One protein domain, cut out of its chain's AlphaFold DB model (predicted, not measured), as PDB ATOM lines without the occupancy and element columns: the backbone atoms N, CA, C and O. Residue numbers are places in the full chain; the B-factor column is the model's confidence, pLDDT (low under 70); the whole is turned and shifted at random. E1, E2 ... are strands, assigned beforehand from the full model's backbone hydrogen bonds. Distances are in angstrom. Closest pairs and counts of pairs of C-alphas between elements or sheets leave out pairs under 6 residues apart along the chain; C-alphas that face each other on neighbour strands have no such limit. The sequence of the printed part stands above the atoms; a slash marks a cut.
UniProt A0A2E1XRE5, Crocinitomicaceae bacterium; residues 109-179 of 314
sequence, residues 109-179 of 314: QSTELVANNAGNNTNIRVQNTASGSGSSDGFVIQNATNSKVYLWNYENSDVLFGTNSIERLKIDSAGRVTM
ATOM      1  N   GLN A 109     188.485 215.473 183.374       86.06
ATOM      2  CA  GLN A 109     188.590 215.145 181.952       86.06
ATOM      3  C   GLN A 109     189.994 215.475 181.445       86.06
ATOM      4  O   GLN A 109     190.402 216.633 181.446       86.06
ATOM      5  N   SER A 110     190.727 214.464 180.985       87.88
ATOM      6  CA  SER A 110     192.017 214.622 180.313       87.88
ATOM      7  C   SER A 110     192.125 213.643 179.142       87.88
ATOM      8  O   SER A 110     191.438 212.623 179.110       87.88
ATOM      9  N   THR A 111     192.978 213.949 178.161       94.06
ATOM     10  CA  THR A 111     193.315 212.991 177.091       94.06
ATOM     11  C   THR A 111     194.072 211.789 177.654       94.06
ATOM     12  O   THR A 111     193.883 210.668 177.191       94.06
ATOM     13  N   GLU A 112     194.899 212.024 178.675       89.25
ATOM     14  CA  GLU A 112     195.655 211.007 179.399       89.25
ATOM     15  C   GLU A 112     195.784 211.398 180.878       89.25
ATOM     16  O   GLU A 112     195.879 212.584 181.214       89.25
ATOM     17  N   LEU A 113     195.788 210.407 181.770       88.38
ATOM     18  CA  LEU A 113     196.196 210.572 183.163       88.38
ATOM     19  C   LEU A 113     197.594 209.974 183.335       88.38
ATOM     20  O   LEU A 113     197.749 208.755 183.386       88.38
ATOM     21  N   VAL A 114     198.604 210.834 183.449       87.31
ATOM     22  CA  VAL A 114     199.996 210.418 183.656       87.31
ATOM     23  C   VAL A 114     200.349 210.547 185.134       87.31
ATOM     24  O   VAL A 114     200.543 211.649 185.642       87.31
ATOM     25  N   ALA A 115     200.477 209.415 185.826       87.56
ATOM     26  CA  ALA A 115     201.240 209.356 187.067       87.56
ATOM     27  C   ALA A 115     202.711 209.141 186.687       87.56
ATOM     28  O   ALA A 115     203.015 208.204 185.951       87.56
ATOM     29  N   ASN A 116     203.619 210.001 187.157       84.38
ATOM     30  CA  ASN A 116     205.059 209.870 186.925       84.38
ATOM     31  C   ASN A 116     205.828 210.292 188.181       84.38
ATOM     32  O   ASN A 116     205.633 211.393 188.692       84.38
ATOM     33  N   ASN A 117     206.709 209.421 188.665       79.31
ATOM     34  CA  ASN A 117     207.688 209.746 189.687       79.31
ATOM     35  C   ASN A 117     209.062 209.211 189.264       79.31
ATOM     36  O   ASN A 117     209.241 208.004 189.114       79.31
ATOM     37  N   ALA A 118     210.043 210.104 189.118       77.12
ATOM     38  CA  ALA A 118     211.363 209.785 188.576       77.12
ATOM     39  C   ALA A 118     212.214 208.833 189.448       77.12
ATOM     40  O   ALA A 118     213.235 208.346 188.974       77.12
ATOM     41  N   GLY A 119     211.834 208.578 190.708       74.12
ATOM     42  CA  GLY A 119     212.667 207.819 191.654       74.12
ATOM     43  C   GLY A 119     212.077 206.526 192.223       74.12
ATOM     44  O   GLY A 119     212.821 205.762 192.826       74.12
ATOM     45  N   ASN A 120     210.772 206.264 192.080       83.00
ATOM     46  CA  ASN A 120     210.079 205.205 192.829       83.00
ATOM     47  C   ASN A 120     208.961 204.541 192.017       83.00
ATOM     48  O   ASN A 120     208.640 204.955 190.904       83.00
ATOM     49  N   ASN A 121     208.320 203.529 192.615       88.50
ATOM     50  CA  ASN A 121     207.086 202.963 192.085       88.50
ATOM     51  C   ASN A 121     206.070 204.074 191.803       88.50
ATOM     52  O   ASN A 121     205.747 204.883 192.675       88.50
ATOM     53  N   THR A 122     205.507 204.049 190.608       91.88
ATOM     54  CA  THR A 122     204.470 204.985 190.191       91.88
ATOM     55  C   THR A 122     203.153 204.235 190.100       91.88
ATOM     56  O   THR A 122     203.108 203.136 189.551       91.88
ATOM     57  N   ASN A 123     202.092 204.770 190.701       92.62
ATOM     58  CA  ASN A 123     200.818 204.067 190.778       92.62
ATOM     59  C   ASN A 123     199.614 205.002 190.780       92.62
ATOM     60  O   ASN A 123     199.705 206.156 191.189       92.62
ATOM     61  N   ILE A 124     198.486 204.442 190.357       93.56
ATOM     62  CA  ILE A 124     197.155 204.923 190.716       93.56
ATOM     63  C   ILE A 124     196.687 204.040 191.870       93.56
ATOM     64  O   ILE A 124     196.687 202.812 191.742       93.56
ATOM     65  N   ARG A 125     196.308 204.658 192.992       93.19
ATOM     66  CA  ARG A 125     195.862 203.961 194.199       93.19
ATOM     67  C   ARG A 125     194.430 204.317 194.553       93.19
ATOM     68  O   ARG A 125     194.066 205.490 194.574       93.19
ATOM     69  N   VAL A 126     193.669 203.298 194.924       94.81
ATOM     70  CA  VAL A 126     192.351 203.431 195.539       94.81
ATOM     71  C   VAL A 126     192.438 202.882 196.960       94.81
ATOM     72  O   VAL A 126     192.695 201.697 197.152       94.81
ATOM     73  N   GLN A 127     192.244 203.753 197.950       95.19
ATOM     74  CA  GLN A 127     192.291 203.422 199.375       95.19
ATOM     75  C   GLN A 127     191.220 204.214 200.137       95.19
ATOM     76  O   GLN A 127     190.775 205.269 199.680       95.19
ATOM     77  N   ASN A 128     190.794 203.714 201.289       93.00
ATOM     78  CA  ASN A 128     189.856 204.375 202.193       93.00
ATOM     79  C   ASN A 128     190.172 204.005 203.652       93.00
ATOM     80  O   ASN A 128     191.067 203.218 203.928       93.00
ATOM     81  N   THR A 129     189.428 204.548 204.615       94.06
ATOM     82  CA  THR A 129     189.672 204.266 206.040       94.06
ATOM     83  C   THR A 129     189.484 202.798 206.433       94.06
ATOM     84  O   THR A 129     190.035 202.390 207.450       94.06
ATOM     85  N   ALA A 130     188.737 202.006 205.657       92.50
ATOM     86  CA  ALA A 130     188.545 200.579 205.909       92.50
ATOM     87  C   ALA A 130     189.705 199.721 205.378       92.50
ATOM     88  O   ALA A 130     190.032 198.722 206.010       92.50
ATOM     89  N   SER A 131     190.330 200.113 204.261       93.06
ATOM     90  CA  SER A 131     191.575 199.498 203.773       93.06
ATOM     91  C   SER A 131     192.817 200.032 204.496       93.06
ATOM     92  O   SER A 131     193.877 199.446 204.411       93.06
ATOM     93  N   GLY A 132     192.717 201.174 205.178       94.69
ATOM     94  CA  GLY A 132     193.886 201.929 205.628       94.69
ATOM     95  C   GLY A 132     194.368 202.927 204.568       94.69
ATOM     96  O   GLY A 132     193.885 202.957 203.432       94.69
ATOM     97  N   SER A 133     195.271 203.819 204.972       91.44
ATOM     98  CA  SER A 133     195.743 204.954 204.163       91.44
ATOM     99  C   SER A 133     197.268 205.041 204.024       91.44
ATOM    100  O   SER A 133     197.786 206.020 203.479       91.44
ATOM    101  N   GLY A 134     197.994 204.037 204.515       91.56
ATOM    102  CA  GLY A 134     199.443 203.920 204.445       91.56
ATOM    103  C   GLY A 134     199.945 203.381 203.106       91.56
ATOM    104  O   GLY A 134     199.197 202.980 202.219       91.56
ATOM    105  N   SER A 135     201.268 203.333 202.933       89.19
ATOM    106  CA  SER A 135     201.913 202.879 201.689       89.19
ATOM    107  C   SER A 135     201.636 201.414 201.326       89.19
ATOM    108  O   SER A 135     201.909 201.029 200.191       89.19
ATOM    109  N   SER A 136     201.098 200.629 202.254       91.88
ATOM    110  CA  SER A 136     200.823 199.199 202.103       91.88
ATOM    111  C   SER A 136     199.331 198.883 202.161       91.88
ATOM    112  O   SER A 136     198.991 197.763 202.502       91.88
ATOM    113  N   ASP A 137     198.479 199.857 201.843       95.62
ATOM    114  CA  ASP A 137     197.027 199.732 201.929       95.62
ATOM    115  C   ASP A 137     196.373 199.985 200.554       95.62
ATOM    116  O   ASP A 137     196.902 200.721 199.705       95.62
ATOM    117  N   GLY A 138     195.201 199.387 200.343       95.69
ATOM    118  CA  GLY A 138     194.327 199.581 199.189       95.69
ATOM    119  C   GLY A 138     194.685 198.774 197.934       95.69
ATOM    120  O   GLY A 138     195.521 197.866 197.935       95.69
ATOM    121  N   PHE A 139     194.025 199.131 196.827       96.50
ATOM    122  CA  PHE A 139     194.263 198.564 195.499       96.50
ATOM    123  C   PHE A 139     195.123 199.500 194.647       96.50
ATOM    124  O   PHE A 139     194.879 200.709 194.599       96.50
ATOM    125  N   VAL A 140     196.105 198.945 193.933       95.56
ATOM    126  CA  VAL A 140     197.007 199.702 193.060       95.56
ATOM    127  C   VAL A 140     197.069 199.144 191.643       95.56
ATOM    128  O   VAL A 140     197.145 197.933 191.432       95.56
ATOM    129  N   ILE A 141     197.138 200.064 190.680       95.69
ATOM    130  CA  ILE A 141     197.708 199.826 189.353       95.69
ATOM    131  C   ILE A 141     199.086 200.479 189.371       95.69
ATOM    132  O   ILE A 141     199.183 201.705 189.431       95.69
ATOM    133  N   GLN A 142     200.144 199.676 189.400       93.94
ATOM    134  CA  GLN A 142     201.493 200.152 189.709       93.94
ATOM    135  C   GLN A 142     202.506 199.691 188.669       93.94
ATOM    136  O   GLN A 142     202.574 198.507 188.360       93.94
ATOM    137  N   ASN A 143     203.350 200.613 188.212       92.88
ATOM    138  CA  ASN A 143     204.632 200.289 187.599       92.88
ATOM    139  C   ASN A 143     205.719 200.406 188.674       92.88
ATOM    140  O   ASN A 143     205.909 201.479 189.259       92.88
ATOM    141  N   ALA A 144     206.381 199.295 188.986       91.00
ATOM    142  CA  ALA A 144     207.377 199.249 190.047       91.00
ATOM    143  C   ALA A 144     208.809 199.403 189.520       91.00
ATOM    144  O   ALA A 144     209.094 199.207 188.342       91.00
ATOM    145  N   THR A 145     209.750 199.672 190.424       90.75
ATOM    146  CA  THR A 145     211.184 199.814 190.108       90.75
ATOM    147  C   THR A 145     211.812 198.571 189.471       90.75
ATOM    148  O   THR A 145     212.829 198.669 188.791       90.75
ATOM    149  N   ASN A 146     211.194 197.398 189.630       91.19
ATOM    150  CA  ASN A 146     211.600 196.156 188.967       91.19
ATOM    151  C   ASN A 146     211.023 195.993 187.543       91.19
ATOM    152  O   ASN A 146     211.098 194.899 186.985       91.19
ATOM    153  N   SER A 147     210.440 197.052 186.970       86.56
ATOM    154  CA  SER A 147     209.804 197.080 185.643       86.56
ATOM    155  C   SER A 147     208.590 196.153 185.482       86.56
ATOM    156  O   SER A 147     208.179 195.866 184.358       86.56
ATOM    157  N   LYS A 148     208.000 195.666 186.582       93.75
ATOM    158  CA  LYS A 148     206.740 194.912 186.547       93.75
ATOM    159  C   LYS A 148     205.547 195.844 186.717       93.75
ATOM    160  O   LYS A 148     205.591 196.801 187.493       93.75
ATOM    161  N   VAL A 149     204.462 195.491 186.034       94.56
ATOM    162  CA  VAL A 149     203.140 196.081 186.243       94.56
ATOM    163  C   VAL A 149     202.351 195.205 187.206       94.56
ATOM    164  O   VAL A 149     202.322 193.982 187.065       94.56
ATOM    165  N   TYR A 150     201.701 195.840 188.171       95.06
ATOM    166  CA  TYR A 150     200.889 195.196 189.189       95.06
ATOM    167  C   TYR A 150     199.448 195.688 189.111       95.06
ATOM    168  O   TYR A 150     199.212 196.890 189.007       95.06
ATOM    169  N   LEU A 151     198.508 194.750 189.231       96.19
ATOM    170  CA  LEU A 151     197.156 194.978 189.739       96.19
ATOM    171  C   LEU A 151     197.123 194.284 191.098       96.19
ATOM    172  O   LEU A 151     197.077 193.055 191.153       96.19
ATOM    173  N   TRP A 152     197.260 195.046 192.178       95.62
ATOM    174  CA  TRP A 152     197.548 194.476 193.493       95.62
ATOM    175  C   TRP A 152     196.611 195.026 194.554       95.62
ATOM    176  O   TRP A 152     196.458 196.237 194.668       95.62
ATOM    177  N   ASN A 153     196.016 194.129 195.336       96.56
ATOM    178  CA  ASN A 153     195.300 194.465 196.559       96.56
ATOM    179  C   ASN A 153     196.215 194.154 197.743       96.56
ATOM    180  O   ASN A 153     196.657 193.014 197.880       96.56
ATOM    181  N   TYR A 154     196.538 195.155 198.557       95.81
ATOM    182  CA  TYR A 154     197.340 194.929 199.759       95.81
ATOM    183  C   TYR A 154     196.520 194.398 200.940       95.81
ATOM    184  O   TYR A 154     197.094 193.883 201.900       95.81
ATOM    185  N   GLU A 155     195.191 194.455 200.847       95.88
ATOM    186  CA  GLU A 155     194.304 193.949 201.888       95.88
ATOM    187  C   GLU A 155     194.244 192.420 201.912       95.88
ATOM    188  O   GLU A 155     194.336 191.754 200.881       95.88
ATOM    189  N   ASN A 156     193.955 191.856 203.088       94.88
ATOM    190  CA  ASN A 156     193.586 190.444 203.237       94.88
ATOM    191  C   ASN A 156     192.135 190.202 202.769       94.88
ATOM    192  O   ASN A 156     191.266 189.777 203.535       94.88
ATOM    193  N   SER A 157     191.856 190.552 201.516       95.12
ATOM    194  CA  SER A 157     190.535 190.507 200.895       95.12
ATOM    195  C   SER A 157     190.636 190.179 199.405       95.12
ATOM    196  O   SER A 157     191.720 190.166 198.821       95.12
ATOM    197  N   ASP A 158     189.491 189.908 198.793       97.19
ATOM    198  CA  ASP A 158     189.401 189.388 197.434       97.19
ATOM    199  C   ASP A 158     189.659 190.476 196.376       97.19
ATOM    200  O   ASP A 158     189.270 191.633 196.530       97.19
ATOM    201  N   VAL A 159     190.244 190.083 195.242       97.25
ATOM    202  CA  VAL A 159     190.250 190.876 194.005       97.25
ATOM    203  C   VAL A 159     189.150 190.350 193.092       97.25
ATOM    204  O   VAL A 159     189.224 189.217 192.611       97.25
ATOM    205  N   LEU A 160     188.131 191.177 192.846       96.56
ATOM    206  CA  LEU A 160     186.944 190.817 192.070       96.56
ATOM    207  C   LEU A 160     186.966 191.455 190.679       96.56
ATOM    208  O   LEU A 160     187.136 192.664 190.539       96.56
ATOM    209  N   PHE A 161     186.695 190.650 189.656       97.00
ATOM    210  CA  PHE A 161     186.449 191.109 188.292       97.00
ATOM    211  C   PHE A 161     185.022 190.741 187.910       97.00
ATOM    212  O   PHE A 161     184.649 189.565 187.940       97.00
ATOM    213  N   GLY A 162     184.214 191.737 187.551       96.44
ATOM    214  CA  GLY A 162     182.791 191.542 187.306       96.44
ATOM    215  C   GLY A 162     182.245 192.371 186.153       96.44
ATOM    216  O   GLY A 162     182.791 193.408 185.789       96.44
ATOM    217  N   THR A 163     181.139 191.902 185.581       96.31
ATOM    218  CA  THR A 163     180.351 192.623 184.572       96.31
ATOM    219  C   THR A 163     178.873 192.457 184.879       96.31
ATOM    220  O   THR A 163     178.468 191.407 185.376       96.31
ATOM    221  N   ASN A 164     178.059 193.480 184.594       95.44
ATOM    222  CA  ASN A 164     176.621 193.469 184.895       95.44
ATOM    223  C   ASN A 164     176.323 193.076 186.359       95.44
ATOM    224  O   ASN A 164     175.451 192.256 186.628       95.44
ATOM    225  N   SER A 165     177.120 193.602 187.297       94.81
ATOM    226  CA  SER A 165     177.024 193.302 188.735       94.81
ATOM    227  C   SER A 165     177.188 191.815 189.105       94.81
ATOM    228  O   SER A 165     176.690 191.382 190.141       94.81
ATOM    229  N   ILE A 166     177.885 191.028 188.276       92.25
ATOM    230  CA  ILE A 166     178.157 189.599 188.498       92.25
ATOM    231  C   ILE A 166     179.669 189.348 188.511       92.25
ATOM    232  O   ILE A 166     180.375 189.771 187.593       92.25
ATOM    233  N   GLU A 167     180.155 188.612 189.516       95.44
ATOM    234  CA  GLU A 167     181.542 188.129 189.605       95.44
ATOM    235  C   GLU A 167     181.846 187.134 188.466       95.44
ATOM    236  O   GLU A 167     181.141 186.141 188.263       95.44
ATOM    237  N   ARG A 168     182.911 187.403 187.703       94.25
ATOM    238  CA  ARG A 168     183.386 186.568 186.585       94.25
ATOM    239  C   ARG A 168     184.679 185.843 186.923       94.25
ATOM    240  O   ARG A 168     184.810 184.664 186.606       94.25
ATOM    241  N   LEU A 169     185.593 186.545 187.583       96.38
ATOM    242  CA  LEU A 169     186.856 186.021 188.073       96.38
ATOM    243  C   LEU A 169     187.122 186.613 189.451       96.38
ATOM    244  O   LEU A 169     186.881 187.799 189.680       96.38
ATOM    245  N   LYS A 170     187.641 185.784 190.349       96.62
ATOM    246  CA  LYS A 170     188.092 186.208 191.669       96.62
ATOM    247  C   LYS A 170     189.447 185.603 191.985       96.62
ATOM    248  O   LYS A 170     189.669 184.426 191.703       96.62
ATOM    249  N   ILE A 171     190.303 186.408 192.601       97.88
ATOM    250  CA  ILE A 171     191.443 185.940 193.386       97.88
ATOM    251  C   ILE A 171     191.065 186.180 194.841       97.88
ATOM    252  O   ILE A 171     190.895 187.333 195.230       97.88
ATOM    253  N   ASP A 172     190.849 185.118 195.609       97.06
ATOM    254  CA  ASP A 172     190.460 185.283 197.008       97.06
ATOM    255  C   ASP A 172     191.655 185.605 197.912       97.06
ATOM    256  O   ASP A 172     192.816 185.486 197.509       97.06
ATOM    257  N   SER A 173     191.375 185.988 199.155       96.50
ATOM    258  CA  SER A 173     192.414 186.292 200.147       96.50
ATOM    259  C   SER A 173     193.352 185.117 200.477       96.50
ATOM    260  O   SER A 173     194.443 185.324 201.004       96.50
ATOM    261  N   ALA A 174     192.978 183.879 200.129       97.06
ATOM    262  CA  ALA A 174     193.831 182.696 200.250       97.06
ATOM    263  C   ALA A 174     194.688 182.434 198.992       97.06
ATOM    264  O   ALA A 174     195.433 181.453 198.950       97.06
ATOM    265  N   GLY A 175     194.591 183.284 197.965       96.44
ATOM    266  CA  GLY A 175     195.343 183.187 196.714       96.44
ATOM    267  C   GLY A 175     194.756 182.214 195.691       96.44
ATOM    268  O   GLY A 175     195.423 181.884 194.707       96.44
ATOM    269  N   ARG A 176     193.524 181.727 195.888       97.50
ATOM    270  CA  ARG A 176     192.859 180.835 194.928       97.50
ATOM    271  C   ARG A 176     192.213 181.656 193.822       97.50
ATOM    272  O   ARG A 176     191.547 182.652 194.089       97.50
ATOM    273  N   VAL A 177     192.352 181.188 192.583       97.25
ATOM    274  CA  VAL A 177     191.669 181.770 191.423       97.25
ATOM    275  C   VAL A 177     190.398 180.978 191.138       97.25
ATOM    276  O   VAL A 177     190.459 179.770 190.906       97.25
ATOM    277  N   THR A 178     189.244 181.644 191.133       94.75
ATOM    278  CA  THR A 178     187.946 181.024 190.823       94.75
ATOM    279  C   THR A 178     187.250 181.715 189.657       94.75
ATOM    280  O   THR A 178     187.305 182.937 189.535       94.75
ATOM    281  N   MET A 179     186.546 180.929 188.838       93.50
ATOM    282  CA  MET A 179     185.733 181.392 187.706       93.50
ATOM    283  C   MET A 179     184.283 180.902 187.876       93.50
ATOM    284  O   MET A 179     183.870 179.948 187.217       93.50
TER     285      MET A 179
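AT A GLANCE: This is residues 109 to 179 of the 314 residues of a protein of Crocinitomicaceae bacterium (UniProt A0A2E1XRE5). Little regular structure: a long first stretch, residues 109 to 121, leads into a small three-stranded sheet, E1 to E3, with a separate hairpin, E4 and E5, beyond it. The 71 printed residues have no named helix and five strands, E1 to E5 along the chain, all strand in class, though these hold only 26 residues. Sheets E1 - E2 - E3 and E4 - E5 are antiparallel; the whole is loose, radius of gyration of the C-alphas 14.1 A, spanning 38 by 28 by 27 A.

HOW THE PARTS SIT: E1, residues 122 to 126, E2, 139 to 143, and E3, 149 to 153, form a meander, each strand the antiparallel neighbour of the one before. N 124 and O 141 are within hydrogen-bond range at 3.0 A, N 140 and O 152 at 2.8 A. E4, 159 to 163, and E5, 166 to 171, form an antiparallel hairpin, with N 161 and O 169 at 2.9 A. E5 is apart from E3.

IN THESE COORDINATES: E1, 13.3 A long, begins at C-alpha 122 (204.470, 204.985, 190.191). E2 and E3 each measure 13.1 A, E4 13.8 A. E5, 14.6 A, ends at C-alpha 171 (191.443, 185.940, 193.386).

THE WHOLE: The farthest C-alphas, Gly 119 and Asn 164, are 39.4 A apart. The printed part has no cut; the link E1 to E2 is long. No printed residue is under 70 in pLDDT.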